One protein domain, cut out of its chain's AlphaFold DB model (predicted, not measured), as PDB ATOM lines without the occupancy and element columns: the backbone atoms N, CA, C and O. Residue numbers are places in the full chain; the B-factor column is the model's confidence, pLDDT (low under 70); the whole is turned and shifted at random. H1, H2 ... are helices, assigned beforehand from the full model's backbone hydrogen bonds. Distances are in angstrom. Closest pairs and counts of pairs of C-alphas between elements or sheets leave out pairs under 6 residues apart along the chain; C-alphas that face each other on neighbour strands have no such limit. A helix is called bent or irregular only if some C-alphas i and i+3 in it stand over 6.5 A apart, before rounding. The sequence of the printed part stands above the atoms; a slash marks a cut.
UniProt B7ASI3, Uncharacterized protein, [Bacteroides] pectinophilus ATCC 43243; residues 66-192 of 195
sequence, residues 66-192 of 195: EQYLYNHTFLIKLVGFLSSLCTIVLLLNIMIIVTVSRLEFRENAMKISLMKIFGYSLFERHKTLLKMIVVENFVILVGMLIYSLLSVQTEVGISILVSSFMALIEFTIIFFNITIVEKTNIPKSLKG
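AT A GLANCE: This is residues 66 to 192 of the 195 residues of an uncharacterized protein of [Bacteroides] pectinophilus ATCC 43243 (UniProt B7ASI3). A long helix, H1, is crossed near its last part by H5 of a helical hairpin, H4 and H5; short H2 and H3 join them at one end, and residues 66 to 89 stick out. The printed part has 127 residues with five named helices, H1 to H5 in order: all helix. It is a loose rod, radius of gyration of the C-alphas 20.2 A, spanning 69 by 29 by 19 A.

IN THESE COORDINATES: Find C-alpha 66 at (191.251, 311.944, 81.335); from there H1 runs 61.9 A to residue 107. H2 is residues 109 to 117, H3 122 to 125, H4 127 to 150. H5, residues 156 to 190, runs 49.9 A to (208.660, 266.057, 128.517), with a kink of 32 degrees near residue 184; it is only just irregular, C-alphas 184 and 187 being 6.7 A apart.

HOW THE PARTS SIT: Look at Val 98 and Asn 177, closest C-alphas where H1 and H5 touch, 6.7 A, through residues 94 to 102 and 173 to 181 alone; the tilt of 37 degrees is only just steep, the same way. H2 and H3 only just touch, with 3 pairs of C-alphas within 8 A, closest Ile 112 and Arg 125, 5.8 A. The hairpin H4 and H5 touches with residues 156 to 167 of H5 alone, closest C-alphas Ser 148 and Val 156, 5.9 A, at a shallow tilt of 18 degrees, opposite ways. Every O i to N i+4 pair is within hydrogen-bond range in H1, H2 and H4, and 29 of 31 in H5; H3 is too short for one.

THE WHOLE: The farthest C-alphas, Glu 66 and Phe 118, are 69.8 A apart. The printed part has no cut, and its four links are tight. Mean pLDDT of the printed part is 78.6; 20 residues are under 70, among them 184 to 192.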
ATOM      1  N   GLU A  66     191.961 313.229  81.325       75.31
ATOM      2  CA  GLU A  66     191.251 311.944  81.335       75.31
ATOM      3  C   GLU A  66     192.212 310.768  81.153       75.31
ATOM      4  O   GLU A  66     192.093 309.763  81.854       75.31
ATOM      5  N   GLN A  67     193.214 310.907  80.280       73.88
ATOM      6  CA  GLN A  67     194.229 309.875  80.084       73.88
ATOM      7  C   GLN A  67     195.102 309.684  81.329       73.88
ATOM      8  O   GLN A  67     195.411 308.548  81.696       73.88
ATOM      9  N   TYR A  68     195.462 310.771  82.020       78.25
ATOM     10  CA  TYR A  68     196.138 310.683  83.312       78.25
ATOM     11  C   TYR A  68     195.266 309.963  84.343       78.25
ATOM     12  O   TYR A  68     195.749 309.045  85.004       78.25
ATOM     13  N   LEU A  69     193.987 310.338  84.456       80.25
ATOM     14  CA  LEU A  69     193.069 309.725  85.414       80.25
ATOM     15  C   LEU A  69     192.918 308.221  85.146       80.25
ATOM     16  O   LEU A  69     193.022 307.422  86.074       80.25
ATOM     17  N   TYR A  70     192.756 307.834  83.878       81.75
ATOM     18  CA  TYR A  70     192.667 306.438  83.455       81.75
ATOM     19  C   TYR A  70     193.928 305.647  83.818       81.75
ATOM     20  O   TYR A  70     193.833 304.616  84.489       81.75
ATOM     21  N   ASN A  71     195.109 306.147  83.440       81.31
ATOM     22  CA  ASN A  71     196.383 305.489  83.742       81.31
ATOM     23  C   ASN A  71     196.616 305.384  85.252       81.31
ATOM     24  O   ASN A  71     197.031 304.340  85.750       81.31
ATOM     25  N   HIS A  72     196.305 306.442  85.998       81.88
ATOM     26  CA  HIS A  72     196.431 306.463  87.449       81.88
ATOM     27  C   HIS A  72     195.496 305.442  88.115       81.88
ATOM     28  O   HIS A  72     195.927 304.659  88.961       81.88
ATOM     29  N   THR A  73     194.226 305.379  87.701       85.50
ATOM     30  CA  THR A  73     193.278 304.371  88.199       85.50
ATOM     31  C   THR A  73     193.706 302.954  87.821       85.50
ATOM     32  O   THR A  73     193.562 302.041  88.639       85.50
ATOM     33  N   PHE A  74     194.245 302.753  86.618       89.12
ATOM     34  CA  PHE A  74     194.784 301.463  86.193       89.12
ATOM     35  C   PHE A  74     195.954 301.024  87.080       89.12
ATOM     36  O   PHE A  74     195.937 299.906  87.594       89.12
ATOM     37  N   LEU A  75     196.911 301.921  87.344       85.06
ATOM     38  CA  LEU A  75     198.039 301.645  88.233       85.06
ATOM     39  C   LEU A  75     197.584 301.311  89.657       85.06
ATOM     40  O   LEU A  75     198.076 300.342  90.226       85.06
ATOM     41  N   ILE A  76     196.608 302.034  90.214       88.06
ATOM     42  CA  ILE A  76     196.060 301.719  91.546       88.06
ATOM     43  C   ILE A  76     195.464 300.308  91.578       88.06
ATOM     44  O   ILE A  76     195.728 299.548  92.510       88.06
ATOM     45  N   LYS A  77     194.673 299.940  90.564       91.00
ATOM     46  CA  LYS A  77     194.073 298.599  90.483       91.00
ATOM     47  C   LYS A  77     195.139 297.512  90.350       91.00
ATOM     48  O   LYS A  77     195.040 296.486  91.015       91.00
ATOM     49  N   LEU A  78     196.163 297.752  89.533       88.94
ATOM     50  CA  LEU A  78     197.268 296.819  89.326       88.94
ATOM     51  C   LEU A  78     198.092 296.634  90.606       88.94
ATOM     52  O   LEU A  78     198.340 295.502  91.010       88.94
ATOM     53  N   VAL A  79     198.436 297.719  91.300       91.19
ATOM     54  CA  VAL A  79     199.123 297.661  92.599       91.19
ATOM     55  C   VAL A  79     198.275 296.924  93.639       91.19
ATOM     56  O   VAL A  79     198.809 296.100  94.379       91.19
ATOM     57  N   GLY A  80     196.959 297.159  93.669       88.81
ATOM     58  CA  GLY A  80     196.033 296.435  94.547       88.81
ATOM     59  C   GLY A  80     195.950 294.932  94.253       88.81
ATOM     60  O   GLY A  80     195.802 294.127  95.168       88.81
ATOM     61  N   PHE A  81     196.080 294.534  92.987       92.06
ATOM     62  CA  PHE A  81     196.133 293.126  92.599       92.06
ATOM     63  C   PHE A  81     197.472 292.470  92.969       92.06
ATOM     64  O   PHE A  81     197.496 291.376  93.525       92.06
ATOM     65  N   LEU A  82     198.598 293.144  92.721       88.00
ATOM     66  CA  LEU A  82     199.909 292.631  93.129       88.00
ATOM     67  C   LEU A  82     200.036 292.513  94.652       88.00
ATOM     68  O   LEU A  82     200.624 291.551  95.145       88.00
ATOM     69  N   SER A  83     199.475 293.460  95.406       86.00
ATOM     70  CA  SER A  83     199.529 293.412  96.867       86.00
ATOM     71  C   SER A  83     198.718 292.248  97.437       86.00
ATOM     72  O   SER A  83     199.185 291.600  98.372       86.00
ATOM     73  N   SER A  84     197.560 291.920  96.856       89.88
ATOM     74  CA  SER A  84     196.763 290.767  97.292       89.88
ATOM     75  C   SER A  84     197.431 289.428  96.962       89.88
ATOM     76  O   SER A  84     197.375 288.499  97.764       89.88
ATOM     77  N   LEU A  85     198.130 289.324  95.829       87.50
ATOM     78  CA  LEU A  85     198.949 288.146  95.533       87.50
ATOM     79  C   LEU A  85     200.108 288.004  96.528       87.50
ATOM     80  O   LEU A  85     200.361 286.909  97.028       87.50
ATOM     81  N   CYS A  86     200.774 289.112  96.862       85.75
ATOM     82  CA  CYS A  86     201.871 289.124  97.828       85.75
ATOM     83  C   CYS A  86     201.423 288.637  99.217       85.75
ATOM     84  O   CYS A  86     202.098 287.811  99.831       85.75
ATOM     85  N   THR A  87     200.256 289.076  99.701       85.69
ATOM     86  CA  THR A  87     199.747 288.632 101.010       85.69
ATOM     87  C   THR A  87     199.435 287.137 101.043       85.69
ATOM     88  O   THR A  87     199.741 286.483 102.040       85.69
ATOM     89  N   ILE A  88     198.885 286.570  99.964       90.00
ATOM     90  CA  ILE A  88     198.620 285.126  99.869       90.00
ATOM     91  C   ILE A  88     199.925 284.326  99.939       90.00
ATOM     92  O   ILE A  88     200.009 283.360 100.700       90.00
ATOM     93  N   VAL A  89     200.952 284.738  99.192       87.69
ATOM     94  CA  VAL A  89     202.266 284.071  99.202       87.69
ATOM     95  C   VAL A  89     202.903 284.137 100.592       87.69
ATOM     96  O   VAL A  89     203.383 283.121 101.093       87.69
ATOM     97  N   LEU A  90     202.834 285.290 101.265       82.56
ATOM     98  CA  LEU A  90     203.336 285.433 102.636       82.56
ATOM     99  C   LEU A  90     202.623 284.495 103.620       82.56
ATOM    100  O   LEU A  90     203.277 283.850 104.440       82.56
ATOM    101  N   LEU A  91     201.294 284.378 103.534       84.69
ATOM    102  CA  LEU A  91     200.530 283.455 104.379       84.69
ATOM    103  C   LEU A  91     200.923 281.994 104.136       84.69
ATOM    104  O   LEU A  91     201.060 281.227 105.094       84.69
ATOM    105  N   LEU A  92     201.132 281.616 102.874       87.50
ATOM    106  CA  LEU A  92     201.550 280.268 102.505       87.50
ATOM    107  C   LEU A  92     202.948 279.946 103.051       87.50
ATOM    108  O   LEU A  92     203.129 278.894 103.666       87.50
ATOM    109  N   ASN A  93     203.898 280.877 102.928       83.81
ATOM    110  CA  ASN A  93     205.237 280.726 103.504       83.81
ATOM    111  C   ASN A  93     205.174 280.532 105.023       83.81
ATOM    112  O   ASN A  93     205.806 279.621 105.556       83.81
ATOM    113  N   ILE A  94     204.345 281.309 105.727       81.38
ATOM    114  CA  ILE A  94     204.146 281.133 107.173       81.38
ATOM    115  C   ILE A  94     203.617 279.724 107.485       81.38
ATOM    116  O   ILE A  94     204.139 279.066 108.390       81.38
ATOM    117  N   MET A  95     202.619 279.231 106.743       83.31
ATOM    118  CA  MET A  95     202.086 277.877 106.946       83.31
ATOM    119  C   MET A  95     203.142 276.788 106.720       83.31
ATOM    120  O   MET A  95     203.221 275.843 107.516       83.31
ATOM    121  N   ILE A  96     203.970 276.922 105.681       85.19
ATOM    122  CA  ILE A  96     205.059 275.980 105.392       85.19
ATOM    123  C   ILE A  96     206.063 275.980 106.545       85.19
ATOM    124  O   ILE A  96     206.351 274.916 107.092       85.19
ATOM    125  N   ILE A  97     206.513 277.155 106.993       80.50
ATOM    126  CA  ILE A  97     207.474 277.278 108.097       80.50
ATOM    127  C   ILE A  97     206.919 276.641 109.380       80.50
ATOM    128  O   ILE A  97     207.629 275.890 110.050       80.50
ATOM    129  N   VAL A  98     205.649 276.896 109.732       79.94
ATOM    130  CA  VAL A  98     205.000 276.260 110.897       79.94
ATOM    131  C   VAL A  98     205.001 274.738 110.761       79.94
ATOM    132  O   VAL A  98     205.318 274.033 111.721       79.94
ATOM    133  N   THR A  99     204.644 274.223 109.587       81.62
ATOM    134  CA  THR A  99     204.531 272.779 109.352       81.62
ATOM    135  C   THR A  99     205.894 272.096 109.408       81.62
ATOM    136  O   THR A  99     206.053 271.122 110.142       81.62
ATOM    137  N   VAL A 100     206.890 272.640 108.707       83.06
ATOM    138  CA  VAL A 100     208.263 272.116 108.686       83.06
ATOM    139  C   VAL A 100     208.893 272.181 110.079       83.06
ATOM    140  O   VAL A 100     209.460 271.191 110.535       83.06
ATOM    141  N   SER A 101     208.711 273.286 110.810       76.56
ATOM    142  CA  SER A 101     209.200 273.424 112.190       76.56
ATOM    143  C   SER A 101     208.596 272.372 113.128       76.56
ATOM    144  O   SER A 101     209.304 271.757 113.929       76.56
ATOM    145  N   ARG A 102     207.291 272.092 112.997       76.88
ATOM    146  CA  ARG A 102     206.641 271.013 113.757       76.88
ATOM    147  C   ARG A 102     207.189 269.643 113.375       76.88
ATOM    148  O   ARG A 102     207.441 268.849 114.274       76.88
ATOM    149  N   LEU A 103     207.373 269.360 112.087       80.06
ATOM    150  CA  LEU A 103     207.923 268.085 111.621       80.06
ATOM    151  C   LEU A 103     209.346 267.859 112.143       80.06
ATOM    152  O   LEU A 103     209.601 266.815 112.742       80.06
ATOM    153  N   GLU A 104     210.230 268.855 112.034       78.25
ATOM    154  CA  GLU A 104     211.604 268.743 112.541       78.25
ATOM    155  C   GLU A 104     211.631 268.529 114.059       78.25
ATOM    156  O   GLU A 104     212.424 267.727 114.561       78.25
ATOM    157  N   PHE A 105     210.724 269.182 114.798       73.00
ATOM    158  CA  PHE A 105     210.601 268.959 116.235       73.00
ATOM    159  C   PHE A 105     210.114 267.545 116.567       73.00
ATOM    160  O   PHE A 105     210.571 266.988 117.556       73.00
ATOM    161  N   ARG A 106     209.217 266.942 115.774       74.69
ATOM    162  CA  ARG A 106     208.757 265.559 116.003       74.69
ATOM    163  C   ARG A 106     209.873 264.547 115.768       74.69
ATOM    164  O   ARG A 106     210.040 263.650 116.587       74.69
ATOM    165  N   GLU A 107     210.643 264.711 114.696       77.56
ATOM    166  CA  GLU A 107     211.754 263.805 114.378       77.56
ATOM    167  C   GLU A 107     212.917 263.941 115.367       77.56
ATOM    168  O   GLU A 107     213.498 262.945 115.794       77.56
ATOM    169  N   ASN A 108     213.239 265.172 115.780       75.00
ATOM    170  CA  ASN A 108     214.404 265.461 116.620       75.00
ATOM    171  C   ASN A 108     214.049 265.812 118.075       75.00
ATOM    172  O   ASN A 108     214.895 266.351 118.796       75.00
ATOM    173  N   ALA A 109     212.834 265.492 118.540       70.31
ATOM    174  CA  ALA A 109     212.298 265.907 119.845       70.31
ATOM    175  C   ALA A 109     213.258 265.618 121.008       70.31
ATOM    176  O   ALA A 109     213.524 266.482 121.849       70.31
ATOM    177  N   MET A 110     213.813 264.403 121.032       67.56
ATOM    178  CA  MET A 110     214.715 263.945 122.088       67.56
ATOM    179  C   MET A 110     216.041 264.718 122.070       67.56
ATOM    180  O   MET A 110     216.470 265.235 123.101       67.56
ATOM    181  N   LYS A 111     216.651 264.882 120.889       75.88
ATOM    182  CA  LYS A 111     217.900 265.635 120.696       75.88
ATOM    183  C   LYS A 111     217.739 267.106 121.084       75.88
ATOM    184  O   LYS A 111     218.568 267.644 121.817       75.88
ATOM    185  N   ILE A 112     216.658 267.744 120.634       74.44
ATOM    186  CA  ILE A 112     216.370 269.158 120.907       74.44
ATOM    187  C   ILE A 112     216.112 269.388 122.403       74.44
ATOM    188  O   ILE A 112     216.551 270.407 122.948       74.44
ATOM    189  N   SER A 113     215.434 268.448 123.069       67.75
ATOM    190  CA  SER A 113     215.149 268.511 124.509       67.75
ATOM    191  C   SER A 113     216.408 268.307 125.355       67.75
ATOM    192  O   SER A 113     216.646 269.088 126.274       67.75
ATOM    193  N   LEU A 114     217.259 267.337 125.002       65.12
ATOM    194  CA  LEU A 114     218.566 267.128 125.641       65.12
ATOM    195  C   LEU A 114     219.454 268.371 125.509       65.12
ATOM    196  O   LEU A 114     219.944 268.885 126.510       65.12
ATOM    197  N   MET A 115     219.600 268.914 124.298       75.81
ATOM    198  CA  MET A 115     220.401 270.122 124.061       75.81
ATOM    199  C   MET A 115     219.899 271.334 124.857       75.81
ATOM    200  O   MET A 115     220.701 272.156 125.295       75.81
ATOM    201  N   LYS A 116     218.586 271.445 125.093       71.56
ATOM    202  CA  LYS A 116     218.036 272.511 125.937       71.56
ATOM    203  C   LYS A 116     218.436 272.352 127.407       71.56
ATOM    204  O   LYS A 116     218.766 273.347 128.042       71.56
ATOM    205  N   ILE A 117     218.425 271.126 127.932       74.12
ATOM    206  CA  ILE A 117     218.837 270.830 129.316       74.12
ATOM    207  C   ILE A 117     220.334 271.110 129.506       74.12
ATOM    208  O   ILE A 117     220.731 271.640 130.537       74.12
ATOM    209  N   PHE A 118     221.147 270.828 128.488       72.62
ATOM    210  CA  PHE A 118     222.580 271.131 128.487       72.62
ATOM    211  C   PHE A 118     222.920 272.613 128.233       72.62
ATOM    212  O   PHE A 118     224.096 272.961 128.220       72.62
ATOM    213  N   GLY A 119     221.928 273.493 128.041       76.81
ATOM    214  CA  GLY A 119     222.145 274.940 127.925       76.81
ATOM    215  C   GLY A 119     222.584 275.444 126.544       76.81
ATOM    216  O   GLY A 119     223.052 276.576 126.443       76.81
ATOM    217  N   TYR A 120     222.427 274.651 125.478       76.06
ATOM    218  CA  TYR A 120     222.770 275.084 124.118       76.06
ATOM    219  C   TYR A 120     221.867 276.221 123.618       76.06
ATOM    220  O   TYR A 120     220.672 276.294 123.939       76.06
ATOM    221  N   SER A 121     222.432 277.081 122.768       72.69
ATOM    222  CA  SER A 121     221.725 278.221 122.177       72.69
ATOM    223  C   SER A 121     220.603 277.775 121.218       72.69
ATOM    224  O   SER A 121     220.642 276.687 120.639       72.69
ATOM    225  N   LEU A 122     219.583 278.622 121.010       66.88
ATOM    226  CA  LEU A 122     218.466 278.329 120.087       66.88
ATOM    227  C   LEU A 122     218.953 278.023 118.655       66.88
ATOM    228  O   LEU A 122     218.377 277.181 117.968       66.88
ATOM    229  N   PHE A 123     220.040 278.675 118.235       66.06
ATOM    230  CA  PHE A 123     220.640 278.536 116.908       66.06
ATOM    231  C   PHE A 123     221.278 277.166 116.678       66.06
ATOM    232  O   PHE A 123     221.128 276.583 115.606       66.06
ATOM    233  N   GLU A 124     221.978 276.628 117.675       69.56
ATOM    234  CA  GLU A 124     222.617 275.313 117.561       69.56
ATOM    235  C   GLU A 124     221.586 274.188 117.539       69.56
ATOM    236  O   GLU A 124     221.759 273.194 116.830       69.56
ATOM    237  N   ARG A 125     220.481 274.379 118.265       72.44
ATOM    238  CA  ARG A 125     219.383 273.413 118.349       72.44
ATOM    239  C   ARG A 125     218.588 273.296 117.051       72.44
ATOM    240  O   ARG A 125     218.224 272.184 116.686       72.44
ATOM    241  N   HIS A 126     218.382 274.406 116.340       74.62
ATOM    242  CA  HIS A 126     217.622 274.460 115.078       74.62
ATOM    243  C   HIS A 126     218.504 274.748 113.859       74.62
ATOM    244  O   HIS A 126     218.072 275.358 112.881       74.62
ATOM    245  N   LYS A 127     219.771 274.316 113.901       77.81
ATOM    246  CA  LYS A 127     220.749 274.571 112.832       77.81
ATOM    247  C   LYS A 127     220.303 274.019 111.471       77.81
ATOM    248  O   LYS A 127     220.697 274.573 110.449       77.81
ATOM    249  N   THR A 128     219.524 272.938 111.440       75.75
ATOM    250  CA  THR A 128     219.051 272.319 110.192       75.75
ATOM    251  C   THR A 128     217.982 273.181 109.519       75.75
ATOM    252  O   THR A 128     218.189 273.554 108.362       75.75
ATOM    253  N   LEU A 129     216.939 273.608 110.252       74.19
ATOM    254  CA  LEU A 129     215.979 274.621 109.775       74.19
ATOM    255  C   LEU A 129     216.696 275.873 109.267       74.19
ATOM    256  O   LEU A 129     216.498 276.290 108.128       74.19
ATOM    257  N   LEU A 130     217.577 276.445 110.092       76.88
ATOM    258  CA  LEU A 130     218.277 277.684 109.753       76.88
ATOM    259  C   LEU A 130     219.116 277.552 108.475       76.88
ATOM    260  O   LEU A 130     219.141 278.474 107.667       76.88
ATOM    261  N   LYS A 131     219.769 276.405 108.254       82.38
ATOM    262  CA  LYS A 131     220.513 276.147 107.013       82.38
ATOM    263  C   LYS A 131     219.605 276.075 105.788       82.38
ATOM    264  O   LYS A 131     219.963 276.665 104.775       82.38
ATOM    265  N   MET A 132     218.471 275.373 105.865       80.31
ATOM    266  CA  MET A 132     217.533 275.277 104.736       80.31
ATOM    267  C   MET A 132     217.057 276.662 104.287       80.31
ATOM    268  O   MET A 132     217.085 276.962 103.098       80.31
ATOM    269  N   ILE A 133     216.741 277.536 105.240       77.94
ATOM    270  CA  ILE A 133     216.266 278.899 104.967       77.94
ATOM    271  C   ILE A 133     217.363 279.787 104.372       77.94
ATOM    272  O   ILE A 133     217.101 280.586 103.474       77.94
ATOM    273  N   VAL A 134     218.604 279.665 104.855       83.19
ATOM    274  CA  VAL A 134     219.739 280.399 104.270       83.19
ATOM    275  C   VAL A 134     219.955 279.979 102.817       83.19
ATOM    276  O   VAL A 134     220.216 280.830 101.972       83.19
ATOM    277  N   VAL A 135     219.816 278.685 102.514       86.81
ATOM    278  CA  VAL A 135     219.912 278.176 101.140       86.81
ATOM    279  C   VAL A 135     218.766 278.705 100.277       86.81
ATOM    280  O   VAL A 135     219.023 279.187  99.179       86.81
ATOM    281  N   GLU A 136     217.529 278.680 100.770       83.50
ATOM    282  CA  GLU A 136     216.362 279.219 100.060       83.50
ATOM    283  C   GLU A 136     216.533 280.708  99.723       83.50
ATOM    284  O   GLU A 136     216.446 281.101  98.557       83.50
ATOM    285  N   ASN A 137     216.889 281.526 100.717       85.19
ATOM    286  CA  ASN A 137     217.138 282.956 100.529       85.19
ATOM    287  C   ASN A 137     218.298 283.229  99.560       85.19
ATOM    288  O   ASN A 137     218.249 284.173  98.769       85.19
ATOM    289  N   PHE A 138     219.330 282.383  99.578       86.44
ATOM    290  CA  PHE A 138     220.435 282.479  98.629       86.44
ATOM    291  C   PHE A 138     219.986 282.190  97.191       86.44
ATOM    292  O   PHE A 138     220.362 282.920  96.274       86.44
ATOM    293  N   VAL A 139     219.138 281.176  96.983       89.50
ATOM    294  CA  VAL A 139     218.570 280.859  95.662       89.50
ATOM    295  C   VAL A 139     217.724 282.021  95.134       89.50
ATOM    296  O   VAL A 139     217.877 282.398  93.970       89.50
ATOM    297  N   ILE A 140     216.893 282.637  95.981       86.56
ATOM    298  CA  ILE A 140     216.076 283.807  95.611       86.56
ATOM    299  C   ILE A 140     216.966 284.982  95.186       86.56
ATOM    300  O   ILE A 140     216.717 285.609  94.153       86.56
ATOM    301  N   LEU A 141     218.027 285.262  95.946       87.12
ATOM    302  CA  LEU A 141     218.968 286.339  95.641       87.12
ATOM    303  C   LEU A 141     219.668 286.120  94.292       87.12
ATOM    304  O   LEU A 141     219.716 287.036  93.471       87.12
ATOM    305  N   VAL A 142     220.161 284.907  94.028       88.94
ATOM    306  CA  VAL A 142     220.806 284.576  92.746       88.94
ATOM    307  C   VAL A 142     219.814 284.691  91.584       88.94
ATOM    308  O   VAL A 142     220.152 285.270  90.551       88.94
ATOM    309  N   GLY A 143     218.581 284.206  91.755       86.88
ATOM    310  CA  GLY A 143     217.530 284.327  90.740       86.88
ATOM    311  C   GLY A 143     217.210 285.784  90.387       86.88
ATOM    312  O   GLY A 143     217.147 286.136  89.208       86.88
ATOM    313  N   MET A 144     217.087 286.648  91.398       84.75
ATOM    314  CA  MET A 144     216.836 288.082  91.204       84.75
ATOM    315  C   MET A 144     218.006 288.800  90.527       84.75
ATOM    316  O   MET A 144     217.782 289.657  89.672       84.75
ATOM    317  N   LEU A 145     219.248 288.431  90.851       85.25
ATOM    318  CA  LEU A 145     220.431 288.979  90.185       85.25
ATOM    319  C   LEU A 145     220.461 288.616  88.698       85.25
ATOM    320  O   LEU A 145     220.698 289.487  87.864       85.25
ATOM    321  N   ILE A 146     220.170 287.360  88.351       86.81
ATOM    322  CA  ILE A 146     220.094 286.924  86.949       86.81
ATOM    323  C   ILE A 146     218.995 287.699  86.214       86.81
ATOM    324  O   ILE A 146     219.231 288.209  85.119       86.81
ATOM    325  N   TYR A 147     217.817 287.846  86.826       85.19
ATOM    326  CA  TYR A 147     216.723 288.625  86.246       85.19
ATOM    327  C   TYR A 147     217.117 290.090  86.017       85.19
ATOM    328  O   TYR A 147     216.855 290.641  84.946       85.19
ATOM    329  N   SER A 148     217.795 290.701  86.993       83.62
ATOM    330  CA  SER A 148     218.264 292.084  86.900       83.62
ATOM    331  C   SER A 148     219.331 292.282  85.826       83.62
ATOM    332  O   SER A 148     219.410 293.370  85.264       83.62
ATOM    333  N   LEU A 149     220.154 291.269  85.541       79.81
ATOM    334  CA  LEU A 149     221.148 291.321  84.464       79.81
ATOM    335  C   LEU A 149     220.506 291.174  83.078       79.81
ATOM    336  O   LEU A 149     220.976 291.782  82.119       79.81
ATOM    337  N   LEU A 150     219.442 290.376  82.968       82.50
ATOM    338  CA  LEU A 150     218.720 290.165  81.710       82.50
ATOM    339  C   LEU A 150     217.789 291.338  81.366       82.50
ATOM    340  O   LEU A 150     217.602 291.654  80.192       82.50
ATOM    341  N   SER A 151     217.214 291.996  82.374       74.75
ATOM    342  CA  SER A 151     216.328 293.148  82.189       74.75
ATOM    343  C   SER A 151     217.097 294.467  82.291       74.75
ATOM    344  O   SER A 151     217.440 294.913  83.380       74.75
ATOM    345  N   VAL A 152     217.276 295.165  81.163       62.88
ATOM    346  CA  VAL A 152     217.973 296.475  81.071       62.88
ATOM    347  C   VAL A 152     217.334 297.577  81.944       62.88
ATOM    348  O   VAL A 152     217.937 298.617  82.187       62.88
ATOM    349  N   GLN A 153     216.106 297.374  82.421       62.81
ATOM    350  CA  GLN A 153     215.317 298.385  83.132       62.81
ATOM    351  C   GLN A 153     215.516 298.397  84.653       62.81
ATOM    352  O   GLN A 153     215.079 299.343  85.304       62.81
ATOM    353  N   THR A 154     216.137 297.371  85.239       63.53
ATOM    354  CA  THR A 154     216.229 297.227  86.699       63.53
ATOM    355  C   THR A 154     217.643 297.467  87.205       63.53
ATOM    356  O   THR A 154     218.572 296.758  86.828       63.53
ATOM    357  N   GLU A 155     217.802 298.441  88.102       75.06
ATOM    358  CA  GLU A 155     219.071 298.676  88.784       75.06
ATOM    359  C   GLU A 155     219.382 297.536  89.763       75.06
ATOM    360  O   GLU A 155     218.603 297.234  90.673       75.06
ATOM    361  N   VAL A 156     220.575 296.952  89.621       78.50
ATOM    362  CA  VAL A 156     221.048 295.833  90.452       78.50
ATOM    363  C   VAL A 156     220.996 296.182  91.946       78.50
ATOM    364  O   VAL A 156     220.617 295.345  92.764       78.50
ATOM    365  N   GLY A 157     221.288 297.436  92.311       81.19
ATOM    366  CA  GLY A 157     221.258 297.897  93.703       81.19
ATOM    367  C   GLY A 157     219.880 297.781  94.364       81.19
ATOM    368  O   GLY A 157     219.786 297.358  95.516       81.19
ATOM    369  N   ILE A 158     218.803 298.078  93.628       82.56
ATOM    370  CA  ILE A 158     217.432 297.982  94.150       82.56
ATOM    371  C   ILE A 158     217.065 296.514  94.386       82.56
ATOM    372  O   ILE A 158     216.481 296.187  95.418       82.56
ATOM    373  N   SER A 159     217.457 295.619  93.474       80.62
ATOM    374  CA  SER A 159     217.170 294.185  93.610       80.62
ATOM    375  C   SER A 159     217.792 293.586  94.879       80.62
ATOM    376  O   SER A 159     217.103 292.911  95.642       80.62
ATOM    377  N   ILE A 160     219.054 293.924  95.169       84.56
ATOM    378  CA  ILE A 160     219.772 293.444  96.357       84.56
ATOM    379  C   ILE A 160     219.114 293.969  97.635       84.56
ATOM    380  O   ILE A 160     218.937 293.217  98.595       84.56
ATOM    381  N   LEU A 161     218.727 295.248  97.649       86.38
ATOM    382  CA  LEU A 161     218.105 295.870  98.816       86.38
ATOM    383  C   LEU A 161     216.761 295.207  99.144       86.38
ATOM    384  O   LEU A 161     216.512 294.858 100.300       86.38
ATOM    385  N   VAL A 162     215.929 294.966  98.126       85.12
ATOM    386  CA  VAL A 162     214.632 294.294  98.291       85.12
ATOM    387  C   VAL A 162     214.815 292.850  98.766       85.12
ATOM    388  O   VAL A 162     214.164 292.447  99.733       85.12
ATOM    389  N   SER A 163     215.727 292.085  98.158       83.00
ATOM    390  CA  SER A 163     216.012 290.706  98.579       83.00
ATOM    391  C   SER A 163     216.524 290.634 100.019       83.00
ATOM    392  O   SER A 163     216.071 289.792 100.793       83.00
ATOM    393  N   SER A 164     217.411 291.549 100.419       84.56
ATOM    394  CA  SER A 164     217.915 291.599 101.794       84.56
ATOM    395  C   SER A 164     216.819 291.940 102.802       84.56
ATOM    396  O   SER A 164     216.811 291.393 103.905       84.56
ATOM    397  N   PHE A 165     215.902 292.846 102.454       86.81
ATOM    398  CA  PHE A 165     214.803 293.221 103.340       86.81
ATOM    399  C   PHE A 165     213.804 292.072 103.527       86.81
ATOM    400  O   PHE A 165     213.382 291.804 104.652       86.81
ATOM    401  N   MET A 166     213.487 291.339 102.454       84.00
ATOM    402  CA  MET A 166     212.630 290.151 102.536       84.00
ATOM    403  C   MET A 166     213.249 289.054 103.409       84.00
ATOM    404  O   MET A 166     212.566 288.526 104.287       84.00
ATOM    405  N   ALA A 167     214.554 288.795 103.269       83.31
ATOM    406  CA  ALA A 167     215.257 287.819 104.102       83.31
ATOM    407  C   ALA A 167     215.185 288.163 105.607       83.31
ATOM    408  O   ALA A 167     215.013 287.278 106.447       83.31
ATOM    409  N   LEU A 168     215.267 289.451 105.968       86.44
ATOM    410  CA  LEU A 168     215.128 289.900 107.361       86.44
ATOM    411  C   LEU A 168     213.721 289.656 107.922       86.44
ATOM    412  O   LEU A 168     213.574 289.260 109.086       86.44
ATOM    413  N   ILE A 169     212.685 289.881 107.109       84.62
ATOM    414  CA  ILE A 169     211.295 289.618 107.501       84.62
ATOM    415  C   ILE A 169     211.097 288.124 107.758       84.62
ATOM    416  O   ILE A 169     210.601 287.749 108.823       84.62
ATOM    417  N   GLU A 170     211.525 287.271 106.827       80.62
ATOM    418  CA  GLU A 170     211.412 285.816 106.973       80.62
ATOM    419  C   GLU A 170     212.140 285.318 108.218       80.62
ATOM    420  O   GLU A 170     211.563 284.595 109.037       80.62
ATOM    421  N   PHE A 171     213.374 285.777 108.424       82.38
ATOM    422  CA  PHE A 171     214.162 285.419 109.595       82.38
ATOM    423  C   PHE A 171     213.443 285.773 110.908       82.38
ATOM    424  O   PHE A 171     213.409 284.970 111.845       82.38
ATOM    425  N   THR A 172     212.797 286.943 110.958       83.31
ATOM    426  CA  THR A 172     212.017 287.392 112.121       83.31
ATOM    427  C   THR A 172     210.791 286.504 112.365       83.31
ATOM    428  O   THR A 172     210.538 286.093 113.502       83.31
ATOM    429  N   ILE A 173     210.049 286.162 111.307       81.31
ATOM    430  CA  ILE A 173     208.872 285.279 111.376       81.31
ATOM    431  C   ILE A 173     209.264 283.908 111.936       81.31
ATOM    432  O   ILE A 173     208.601 283.382 112.835       81.31
ATOM    433  N   ILE A 174     210.362 283.340 111.441       76.94
ATOM    434  CA  ILE A 174     210.854 282.026 111.858       76.94
ATOM    435  C   ILE A 174     211.281 282.044 113.321       76.94
ATOM    436  O   ILE A 174     210.895 281.154 114.080       76.94
ATOM    437  N   PHE A 175     212.034 283.062 113.737       79.75
ATOM    438  CA  PHE A 175     212.472 283.193 115.123       79.75
ATOM    439  C   PHE A 175     211.282 283.205 116.093       79.75
ATOM    440  O   PHE A 175     211.276 282.508 117.118       79.75
ATOM    441  N   PHE A 176     210.229 283.946 115.740       80.25
ATOM    442  CA  PHE A 176     209.003 283.992 116.526       80.25
ATOM    443  C   PHE A 176     208.275 282.640 116.533       80.25
ATOM    444  O   PHE A 176     207.859 282.159 117.590       80.25
ATOM    445  N   ASN A 177     208.186 281.982 115.376       76.44
ATOM    446  CA  ASN A 177     207.545 280.680 115.230       76.44
ATOM    447  C   ASN A 177     208.259 279.584 116.040       76.44
ATOM    448  O   ASN A 177     207.615 278.886 116.820       76.44
ATOM    449  N   ILE A 178     209.592 279.492 115.958       73.62
ATOM    450  CA  ILE A 178     210.404 278.572 116.771       73.62
ATOM    451  C   ILE A 178     210.155 278.825 118.261       73.62
ATOM    452  O   ILE A 178     209.923 277.884 119.019       73.62
ATOM    453  N   THR A 179     210.122 280.091 118.684       73.06
ATOM    454  CA  THR A 179     209.846 280.450 120.084       73.06
ATOM    455  C   THR A 179     208.463 279.962 120.538       73.06
ATOM    456  O   THR A 179     208.324 279.432 121.645       73.06
ATOM    457  N   ILE A 180     207.434 280.098 119.694       74.94
ATOM    458  CA  ILE A 180     206.074 279.608 119.979       74.94
ATOM    459  C   ILE A 180     206.035 278.075 120.017       74.94
ATOM    460  O   ILE A 180     205.485 277.488 120.957       74.94
ATOM    461  N   VAL A 181     206.618 277.418 119.016       69.31
ATOM    462  CA  VAL A 181     206.668 275.954 118.899       69.31
ATOM    463  C   VAL A 181     207.399 275.350 120.096       69.31
ATOM    464  O   VAL A 181     206.919 274.377 120.675       69.31
ATOM    465  N   GLU A 182     208.497 275.951 120.545       67.50
ATOM    466  CA  GLU A 182     209.221 275.498 121.732       67.50
ATOM    467  C   GLU A 182     208.413 275.644 123.017       67.50
ATOM    468  O   GLU A 182     208.340 274.699 123.804       67.50
ATOM    469  N   LYS A 183     207.791 276.808 123.248       70.00
ATOM    470  CA  LYS A 183     206.996 277.039 124.465       70.00
ATOM    471  C   LYS A 183     205.815 276.073 124.572       70.00
ATOM    472  O   LYS A 183     205.457 275.669 125.674       70.00
ATOM    473  N   THR A 184     205.225 275.693 123.441       65.31
ATOM    474  CA  THR A 184     204.019 274.854 123.398       65.31
ATOM    475  C   THR A 184     204.310 273.351 123.390       65.31
ATOM    476  O   THR A 184     203.561 272.594 124.012       65.31
ATOM    477  N   ASN A 185     205.386 272.902 122.734       63.84
ATOM    478  CA  ASN A 185     205.638 271.470 122.516       63.84
ATOM    479  C   ASN A 185     206.638 270.847 123.497       63.84
ATOM    480  O   ASN A 185     206.499 269.670 123.824       63.84
ATOM    481  N   ILE A 186     207.590 271.612 124.042       62.31
ATOM    482  CA  ILE A 186     208.557 271.107 125.033       62.31
ATOM    483  C   ILE A 186     207.871 270.524 126.285       62.31
ATOM    484  O   ILE A 186     208.167 269.379 126.627       62.31
ATOM    485  N   PRO A 187     206.916 271.208 126.949       59.00
ATOM    486  CA  PRO A 187     206.244 270.636 128.118       59.00
ATOM    487  C   PRO A 187     205.349 269.427 127.792       59.00
ATOM    488  O   PRO A 187     205.092 268.622 128.683       59.00
ATOM    489  N   LYS A 188     204.878 269.276 126.544       58.97
ATOM    490  CA  LYS A 188     204.117 268.092 126.099       58.97
ATOM    491  C   LYS A 188     205.030 266.892 125.848       58.97
ATOM    492  O   LYS A 188     204.730 265.793 126.306       58.97
ATOM    493  N   SER A 189     206.169 267.134 125.202       55.75
ATOM    494  CA  SER A 189     207.199 266.128 124.928       55.75
ATOM    495  C   SER A 189     207.821 265.579 126.223       55.75
ATOM    496  O   SER A 189     207.927 264.367 126.390       55.75
ATOM    497  N   LEU A 190     208.116 266.447 127.201       56.22
ATOM    498  CA  LEU A 190     208.660 266.057 128.517       56.22
ATOM    499  C   LEU A 190     207.675 265.285 129.411       56.22
ATOM    500  O   LEU A 190     208.107 264.581 130.317       56.22
ATOM    501  N   LYS A 191     206.364 265.402 129.175       57.66
ATOM    502  CA  LYS A 191     205.330 264.664 129.924       57.66
ATOM    503  C   LYS A 191     204.984 263.307 129.300       57.66
ATOM    504  O   LYS A 191     204.028 262.677 129.739       57.66
ATOM    505  N   GLY A 192     205.718 262.871 128.273       53.97
ATOM    506  CA  GLY A 192     205.420 261.630 127.554       53.97
ATOM    507  C   GLY A 192     204.103 261.678 126.772       53.97
ATOM    508  O   GLY A 192     203.560 260.631 126.431       53.97
TER     509      GLY A 192